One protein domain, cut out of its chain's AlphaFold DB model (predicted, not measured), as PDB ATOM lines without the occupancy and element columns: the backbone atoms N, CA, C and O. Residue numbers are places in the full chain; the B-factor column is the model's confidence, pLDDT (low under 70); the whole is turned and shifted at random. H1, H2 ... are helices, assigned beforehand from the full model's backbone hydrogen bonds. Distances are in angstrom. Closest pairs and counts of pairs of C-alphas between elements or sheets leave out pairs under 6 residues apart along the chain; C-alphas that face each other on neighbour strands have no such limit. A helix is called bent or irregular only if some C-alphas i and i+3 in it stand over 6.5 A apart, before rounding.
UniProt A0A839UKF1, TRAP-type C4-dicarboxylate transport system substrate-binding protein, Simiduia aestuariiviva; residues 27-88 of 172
ATOM      1  N   GLY A  27     135.118  28.199  63.591       76.88
ATOM      2  CA  GLY A  27     134.220  27.935  62.492       76.88
ATOM      3  C   GLY A  27     134.359  26.500  61.991       76.88
ATOM      4  O   GLY A  27     135.323  25.799  62.294       76.88
ATOM      5  N   VAL A  28     133.396  26.044  61.193       86.25
ATOM      6  CA  VAL A  28     133.538  24.733  60.547       86.25
ATOM      7  C   VAL A  28     134.542  24.890  59.409       86.25
ATOM      8  O   VAL A  28     134.227  25.523  58.401       86.25
ATOM      9  N   ALA A  29     135.750  24.349  59.574       90.94
ATOM     10  CA  ALA A  29     136.763  24.323  58.523       90.94
ATOM     11  C   ALA A  29     136.223  23.627  57.261       90.94
ATOM     12  O   ALA A  29     135.509  22.632  57.353       90.94
ATOM     13  N   TRP A  30     136.561  24.136  56.073       89.69
ATOM     14  CA  TRP A  30     136.094  23.536  54.816       89.69
ATOM     15  C   TRP A  30     136.606  22.096  54.636       89.69
ATOM     16  O   TRP A  30     135.862  21.220  54.196       89.69
ATOM     17  N   GLU A  31     137.840  21.837  55.071       89.25
ATOM     18  CA  GLU A  31     138.496  20.525  54.981       89.25
ATOM     19  C   GLU A  31     137.977  19.483  55.988       89.25
ATOM     20  O   GLU A  31     138.288  18.304  55.855       89.25
ATOM     21  N   SER A  32     137.180  19.876  56.995       89.19
ATOM     22  CA  SER A  32     136.541  18.917  57.919       89.19
ATOM     23  C   SER A  32     135.148  18.465  57.464       89.19
ATOM     24  O   SER A  32     134.506  17.647  58.125       89.19
ATOM     25  N   LEU A  33     134.676  18.980  56.324       91.25
ATOM     26  CA  LEU A  33     133.458  18.533  55.653       91.25
ATOM     27  C   LEU A  33     133.742  17.267  54.832       91.25
ATOM     28  O   LEU A  33     134.750  17.191  54.135       91.25
ATOM     29  N   THR A  34     132.828  16.291  54.840       93.25
ATOM     30  CA  THR A  34     132.959  15.124  53.942       93.25
ATOM     31  C   THR A  34     132.795  15.547  52.470       93.25
ATOM     32  O   THR A  34     132.152  16.570  52.208       93.25
ATOM     33  N   PRO A  35     133.293  14.776  51.483       93.81
ATOM     34  CA  PRO A  35     133.165  15.125  50.063       93.81
ATOM     35  C   PRO A  35     131.718  15.405  49.621       93.81
ATOM     36  O   PRO A  35     131.455  16.337  48.862       93.81
ATOM     37  N   GLU A  36     130.743  14.670  50.160       90.25
ATOM     38  CA  GLU A  36     129.314  14.876  49.894       90.25
ATOM     39  C   GLU A  36     128.796  16.183  50.516       90.25
ATOM     40  O   GLU A  36     127.909  16.839  49.965       90.25
ATOM     41  N   GLN A  37     129.341  16.582  51.670       91.62
ATOM     42  CA  GLN A  37     129.003  17.843  52.334       91.62
ATOM     43  C   GLN A  37     129.595  19.038  51.584       91.62
ATOM     44  O   GLN A  37     128.887  20.024  51.368       91.62
ATOM     45  N   GLN A  38     130.845  18.920  51.127       93.06
ATOM     46  CA  GLN A  38     131.482  19.893  50.239       93.06
ATOM     47  C   GLN A  38     130.696  20.028  48.927       93.06
ATOM     48  O   GLN A  38     130.393  21.146  48.519       93.06
ATOM     49  N   GLN A  39     130.258  18.923  48.309       91.94
ATOM     50  CA  GLN A  39     129.445  18.958  47.086       91.94
ATOM     51  C   GLN A  39     128.092  19.665  47.294       91.94
ATOM     52  O   GLN A  39     127.666  20.456  46.451       91.94
ATOM     53  N   LEU A  40     127.423  19.437  48.431       89.12
ATOM     54  CA  LEU A  40     126.171  20.123  48.784       89.12
ATOM     55  C   LEU A  40     126.360  21.621  49.082       89.12
ATOM     56  O   LEU A  40     125.409  22.393  48.943       89.12
ATOM     57  N   LEU A  41     127.569  22.034  49.473       91.50
ATOM     58  CA  LEU A  41     127.946  23.424  49.740       91.50
ATOM     59  C   LEU A  41     128.779  24.062  48.620       91.50
ATOM     60  O   LEU A  41     129.159  25.222  48.757       91.50
ATOM     61  N   ALA A  42     129.011  23.371  47.500       90.81
ATOM     62  CA  ALA A  42     129.875  23.833  46.413       90.81
ATOM     63  C   ALA A  42     129.557  25.260  45.901       90.81
ATOM     64  O   ALA A  42     130.501  26.028  45.715       90.81
ATOM     65  N   PRO A  43     128.282  25.702  45.775       89.81
ATOM     66  CA  PRO A  43     127.959  27.089  45.402       89.81
ATOM     67  C   PRO A  43     128.402  28.157  46.415       89.81
ATOM     68  O   PRO A  43     128.258  29.344  46.149       89.81
ATOM     69  N   MET A  44     128.860  27.746  47.597       89.88
ATOM     70  CA  MET A  44     129.263  28.595  48.720       89.88
ATOM     71  C   MET A  44     130.726  28.353  49.135       89.88
ATOM     72  O   MET A  44     131.176  28.963  50.100       89.88
ATOM     73  N   ALA A  45     131.457  27.479  48.429       90.06
ATOM     74  CA  ALA A  45     132.827  27.091  48.765       90.06
ATOM     75  C   ALA A  45     133.802  28.278  48.694       90.06
ATOM     76  O   ALA A  45     134.542  28.531  49.639       90.06
ATOM     77  N   ALA A  46     133.741  29.063  47.611       91.56
ATOM     78  CA  ALA A  46     134.619  30.217  47.399       91.56
ATOM     79  C   ALA A  46     134.446  31.321  48.460       91.56
ATOM     80  O   ALA A  46     135.409  31.982  48.835       91.56
ATOM     81  N   GLU A  47     133.229  31.500  48.980       92.25
ATOM     82  CA  GLU A  47     132.927  32.477  50.033       92.25
ATOM     83  C   GLU A  47     133.079  31.898  51.449       92.25
ATOM     84  O   GLU A  47     132.945  32.642  52.421       92.25
ATOM     85  N   TRP A  48     133.359  30.597  51.604       90.44
ATOM     86  CA  TRP A  48     133.233  29.898  52.888       90.44
ATOM     87  C   TRP A  48     134.079  30.524  53.999       90.44
ATOM     88  O   TRP A  48     133.587  30.721  55.110       90.44
ATOM     89  N   GLY A  49     135.321  30.901  53.681       89.44
ATOM     90  CA  GLY A  49     136.239  31.574  54.606       89.44
ATOM     91  C   GLY A  49     135.819  32.993  55.015       89.44
ATOM     92  O   GLY A  49     136.264  33.473  56.051       89.44
ATOM     93  N   SER A  50     134.938  33.656  54.254       90.44
ATOM     94  CA  SER A  50     134.388  34.978  54.611       90.44
ATOM     95  C   SER A  50     133.185  34.906  55.558       90.44
ATOM     96  O   SER A  50     132.771  35.915  56.134       90.44
ATOM     97  N   PHE A  51     132.590  33.722  55.727       91.25
ATOM     98  CA  PHE A  51     131.470  33.536  56.638       91.25
ATOM     99  C   PHE A  51     131.950  33.486  58.089       91.25
ATOM    100  O   PHE A  51     132.911  32.797  58.419       91.25
ATOM    101  N   ASN A  52     131.216  34.143  58.989       92.44
ATOM    102  CA  ASN A  52     131.458  33.989  60.421       92.44
ATOM    103  C   ASN A  52     131.130  32.561  60.909       92.44
ATOM    104  O   ASN A  52     130.370  31.822  60.272       92.44
ATOM    105  N   ALA A  53     131.673  32.194  62.073       90.88
ATOM    106  CA  ALA A  53     131.528  30.857  62.645       90.88
ATOM    107  C   ALA A  53     130.058  30.413  62.775       90.88
ATOM    108  O   ALA A  53     129.720  29.294  62.392       90.88
ATOM    109  N   ASP A  54     129.156  31.304  63.208       88.38
ATOM    110  CA  ASP A  54     127.709  31.041  63.281       88.38
ATOM    111  C   ASP A  54     127.107  30.644  61.926       88.38
ATOM    112  O   ASP A  54     126.299  29.712  61.836       88.38
ATOM    113  N   ARG A  55     127.484  31.348  60.853       88.44
ATOM    114  CA  ARG A  55     126.993  31.085  59.498       88.44
ATOM    115  C   ARG A  55     127.516  29.748  58.978       88.44
ATOM    116  O   ARG A  55     126.712  28.980  58.448       88.44
ATOM    117  N   GLN A  56     128.799  29.445  59.174       91.88
ATOM    118  CA  GLN A  56     129.404  28.157  58.807       91.88
ATOM    119  C   GLN A  56     128.759  26.996  59.583       91.88
ATOM    120  O   GLN A  56     128.238  26.058  58.979       91.88
ATOM    121  N   GLN A  57     128.667  27.111  60.913       91.56
ATOM    122  CA  GLN A  57     127.988  26.153  61.796       91.56
ATOM    123  C   GLN A  57     126.530  25.919  61.384       91.56
ATOM    124  O   GLN A  57     126.039  24.786  61.402       91.56
ATOM    125  N   GLN A  58     125.806  26.966  60.983       88.06
ATOM    126  CA  GLN A  58     124.422  26.805  60.552       88.06
ATOM    127  C   GLN A  58     124.292  26.152  59.168       88.06
ATOM    128  O   GLN A  58     123.350  25.382  58.956       88.06
ATOM    129  N   LEU A  59     125.207  26.432  58.234       89.25
ATOM    130  CA  LEU A  59     125.258  25.751  56.939       89.25
ATOM    131  C   LEU A  59     125.570  24.261  57.131       89.25
ATOM    132  O   LEU A  59     124.806  23.426  56.650       89.25
ATOM    133  N   TYR A  60     126.570  23.931  57.951       90.75
ATOM    134  CA  TYR A  60     126.921  22.561  58.335       90.75
ATOM    135  C   TYR A  60     125.736  21.787  58.944       90.75
ATOM    136  O   TYR A  60     125.314  20.760  58.409       90.75
ATOM    137  N   ARG A  61     125.081  22.335  59.981       91.56
ATOM    138  CA  ARG A  61     123.845  21.759  60.564       91.56
ATOM    139  C   ARG A  61     122.687  21.687  59.559       91.56
ATOM    140  O   ARG A  61     121.722  20.946  59.758       91.56
ATOM    141  N   GLY A  62     122.716  22.512  58.513       90.38
ATOM    142  CA  GLY A  62     121.797  22.459  57.379       90.38
ATOM    143  C   GLY A  62     122.023  21.226  56.514       90.38
ATOM    144  O   GLY A  62     121.062  20.508  56.232       90.38
ATOM    145  N   VAL A  63     123.283  20.963  56.167       92.06
ATOM    146  CA  VAL A  63     123.720  19.802  55.386       92.06
ATOM    147  C   VAL A  63     123.480  18.500  56.142       92.06
ATOM    148  O   VAL A  63     122.810  17.628  55.598       92.06
ATOM    149  N   GLN A  64     123.906  18.390  57.407       90.88
ATOM    150  CA  GLN A  64     123.681  17.189  58.228       90.88
ATOM    151  C   GLN A  64     122.196  16.784  58.255       90.88
ATOM    152  O   GLN A  64     121.847  15.629  58.027       90.88
ATOM    153  N   ARG A  65     121.298  17.761  58.454       91.00
ATOM    154  CA  ARG A  65     119.842  17.541  58.442       91.00
ATOM    155  C   ARG A  65     119.303  17.141  57.064       91.00
ATOM    156  O   ARG A  65     118.267  16.492  56.998       91.00
ATOM    157  N   TYR A  66     119.936  17.568  55.973       89.81
ATOM    158  CA  TYR A  66     119.551  17.161  54.619       89.81
ATOM    159  C   TYR A  66     120.071  15.756  54.284       89.81
ATOM    160  O   TYR A  66     119.351  14.969  53.676       89.81
ATOM    161  N   GLN A  67     121.275  15.402  54.740       91.06
ATOM    162  CA  GLN A  67     121.810  14.042  54.634       91.06
ATOM    163  C   GLN A  67     120.976  13.042  55.455       91.06
ATOM    164  O   GLN A  67     120.731  11.936  54.987       91.06
ATOM    165  N   SER A  68     120.441  13.443  56.617       92.81
ATOM    166  CA  SER A  68     119.550  12.604  57.436       92.81
ATOM    167  C   SER A  68     118.098  12.508  56.927       92.81
ATOM    168  O   SER A  68     117.255  11.947  57.626       92.81
ATOM    169  N   MET A  69     117.757  13.104  55.777       92.38
ATOM    170  CA  MET A  69     116.422  13.002  55.168       92.38
ATOM    171  C   MET A  69     116.322  11.790  54.243       92.38
ATOM    172  O   MET A  69     117.243  11.500  53.481       92.38
ATOM    173  N   THR A  70     115.144  11.167  54.205       94.62
ATOM    174  CA  THR A  70     114.809  10.173  53.176       94.62
ATOM    175  C   THR A  70     114.832  10.792  51.764       94.62
ATOM    176  O   THR A  70     114.606  11.999  51.614       94.62
ATOM    177  N   PRO A  71     115.005   9.998  50.685       94.19
ATOM    178  CA  PRO A  71     115.004  10.518  49.311       94.19
ATOM    179  C   PRO A  71     113.753  11.340  48.949       94.19
ATOM    180  O   PRO A  71     113.843  12.338  48.229       94.19
ATOM    181  N   ASN A  72     112.590  10.970  49.500       92.50
ATOM    182  CA  ASN A  72     111.327  11.688  49.311       92.50
ATOM    183  C   ASN A  72     111.307  13.055  50.015       92.50
ATOM    184  O   ASN A  72     110.851  14.042  49.428       92.50
ATOM    185  N   GLU A  73     111.828  13.136  51.240       90.00
ATOM    186  CA  GLU A  73     111.966  14.393  51.984       90.00
ATOM    187  C   GLU A  73     112.998  15.316  51.332       90.00
ATOM    188  O   GLU A  73     112.721  16.503  51.153       90.00
ATOM    189  N   GLN A  74     114.136  14.780  50.877       90.62
ATOM    190  CA  GLN A  74     115.114  15.545  50.103       90.62
ATOM    191  C   GLN A  74     114.501  16.085  48.801       90.62
ATOM    192  O   GLN A  74     114.702  17.250  48.450       90.62
ATOM    193  N   ALA A  75     113.702  15.279  48.090       92.44
ATOM    194  CA  ALA A  75     112.986  15.730  46.899       92.44
ATOM    195  C   ALA A  75     111.962  16.835  47.222       92.44
ATOM    196  O   ALA A  75     111.814  17.780  46.442       92.44
ATOM    197  N   GLU A  76     111.281  16.778  48.373       88.88
ATOM    198  CA  GLU A  76     110.435  17.886  48.830       88.88
ATOM    199  C   GLU A  76     111.258  19.130  49.181       88.88
ATOM    200  O   GLU A  76     110.904  20.226  48.749       88.88
ATOM    201  N   ALA A  77     112.386  18.979  49.877       87.75
ATOM    202  CA  ALA A  77     113.292  20.073  50.208       87.75
ATOM    203  C   ALA A  77     113.803  20.792  48.945       87.75
ATOM    204  O   ALA A  77     113.730  22.020  48.880       87.75
ATOM    205  N   ARG A  78     114.195  20.052  47.896       89.06
ATOM    206  CA  ARG A  78     114.572  20.620  46.585       89.06
ATOM    207  C   ARG A  78     113.413  21.383  45.926       89.06
ATOM    208  O   ARG A  78     113.601  22.511  45.470       89.06
ATOM    209  N   ARG A  79     112.188  20.834  45.937       91.56
ATOM    210  CA  ARG A  79     110.980  21.546  45.452       91.56
ATOM    211  C   ARG A  79     110.672  22.803  46.276       91.56
ATOM    212  O   ARG A  79     110.215  23.803  45.723       91.56
ATOM    213  N   ASN A  80     110.906  22.769  47.584       88.38
ATOM    214  CA  ASN A  80     110.701  23.899  48.489       88.38
ATOM    215  C   ASN A  80     111.730  25.009  48.228       88.38
ATOM    216  O   ASN A  80     111.341  26.172  48.134       88.38
ATOM    217  N   LEU A  81     113.000  24.651  48.014       87.69
ATOM    218  CA  LEU A  81     114.069  25.585  47.656       87.69
ATOM    219  C   LEU A  81     113.818  26.260  46.302       87.69
ATOM    220  O   LEU A  81     113.872  27.485  46.228       87.69
ATOM    221  N   LYS A  82     113.452  25.497  45.260       89.94
ATOM    222  CA  LYS A  82     113.114  26.064  43.941       89.94
ATOM    223  C   LYS A  82     111.964  27.070  44.040       89.94
ATOM    224  O   LYS A  82     112.072  28.180  43.526       89.94
ATOM    225  N   ARG A  83     110.893  26.726  44.769       88.50
ATOM    226  CA  ARG A  83     109.775  27.654  45.023       88.50
ATOM    227  C   ARG A  83     110.210  28.901  45.789       88.50
ATOM    228  O   ARG A  83     109.711  29.972  45.485       88.50
ATOM    229  N   TRP A  84     111.122  28.776  46.755       89.19
ATOM    230  CA  TRP A  84     111.670  29.910  47.507       89.19
ATOM    231  C   TRP A  84     112.514  30.846  46.633       89.19
ATOM    232  O   TRP A  84     112.344  32.059  46.705       89.19
ATOM    233  N   GLN A  85     113.388  30.298  45.785       87.31
ATOM    234  CA  GLN A  85     114.217  31.072  44.850       87.31
ATOM    235  C   GLN A  85     113.369  31.849  43.830       87.31
ATOM    236  O   GLN A  85     113.717  32.971  43.477       87.31
ATOM    237  N   GLN A  86     112.232  31.283  43.416       93.81
ATOM    238  CA  GLN A  86     111.268  31.906  42.502       93.81
ATOM    239  C   GLN A  86     110.399  33.009  43.143       93.81
ATOM    240  O   GLN A  86     109.606  33.634  42.439       93.81
ATOM    241  N   LEU A  87     110.500  33.263  44.453       91.19
ATOM    242  CA  LEU A  87     109.729  34.331  45.097       91.19
ATOM    243  C   LEU A  87     110.330  35.724  44.815       91.19
ATOM    244  O   LEU A  87     111.550  35.905  44.946       91.19
ATOM    245  N   PRO A  88     109.487  36.746  44.553       95.44
ATOM    246  CA  PRO A  88     109.909  38.145  44.528       95.44
ATOM    247  C   PRO A  88     110.701  38.535  45.785       95.44
ATOM    248  O   PRO A  88     110.453  38.011  46.873       95.44
TER     249      PRO A  88
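What this domain is: This is residues 27 to 88 of the 172 residues of the protein "TRAP-type C4-dicarboxylate transport system substrate-binding protein" of Simiduia aestuariiviva (UniProt A0A839UKF1). Three helices follow one another in a loose zigzag: H2 and H3 make a V whose corner is the turn at residues 68 to 70, and the short, irregular H1 packs on one side of H2 at residues 60 to 64. The far part of H3, with the last residues after it, sticks out from the rest as residues 78 to 88. The printed part has 62 residues, with the named helices H1, H2 and H3 in that order along the chain and no named strand; the class is all helix. It is only just compact, close to loose, with a radius of gyration of the C-alphas of 12.6 A, and its C-alphas span 30 by 29 by 17 A.

Where its parts are: H2, residues 53 to 67, is 21.0 A long from first to last C-alpha and begins at C-alpha 53 at (131.528, 30.857, 62.645). H3, residues 71 to 85, is also 21.0 A long and ends at C-alpha 85 at (114.217, 31.072, 44.850). H1, residues 35 to 44, is 14.1 A long and begins at C-alpha 35 at (133.165, 15.125, 50.063). H1 is irregular: C-alphas 40 and 43 are 7.9 A apart, where about 5 A is found in a regular helix.

How they stand to each other: H2 touches H1 with residues 60 to 64 alone. The closest C-alphas of the two are those of Val 63 and Gln 37, 6.4 A apart. H1 and H2 run opposite ways at a steep tilt of 53 degrees, and their centres are 11.1 A apart. H2 and H3 are close but not clearly touching, with 1 pair of C-alphas within 8 A, those of Tyr 66 and Gln 74 at 6.5 A. They run opposite ways at a steep tilt of 46 degrees, with centres 16.8 A apart. H1 and H3 are apart. In H2 and H3 every O i to N i+4 pair is within hydrogen-bond range; in H1 it is 4 of 6.

The domain as a whole: The two C-alphas farthest apart in the domain are those of Ser 32 and Pro 88, at 35.5 A. Residues 78 to 88, of which 78 to 85 belong to H3, stand free; the other 51 residues span 33 by 19 by 17 A, with a radius of gyration of 11.3 A. The link from H2 to H3 is tight, with 3 residues between them, and the link from H1 to H2 is short, with 8. The printed part has no cut. Its mean pLDDT is 90.5, and no printed residue is under 70.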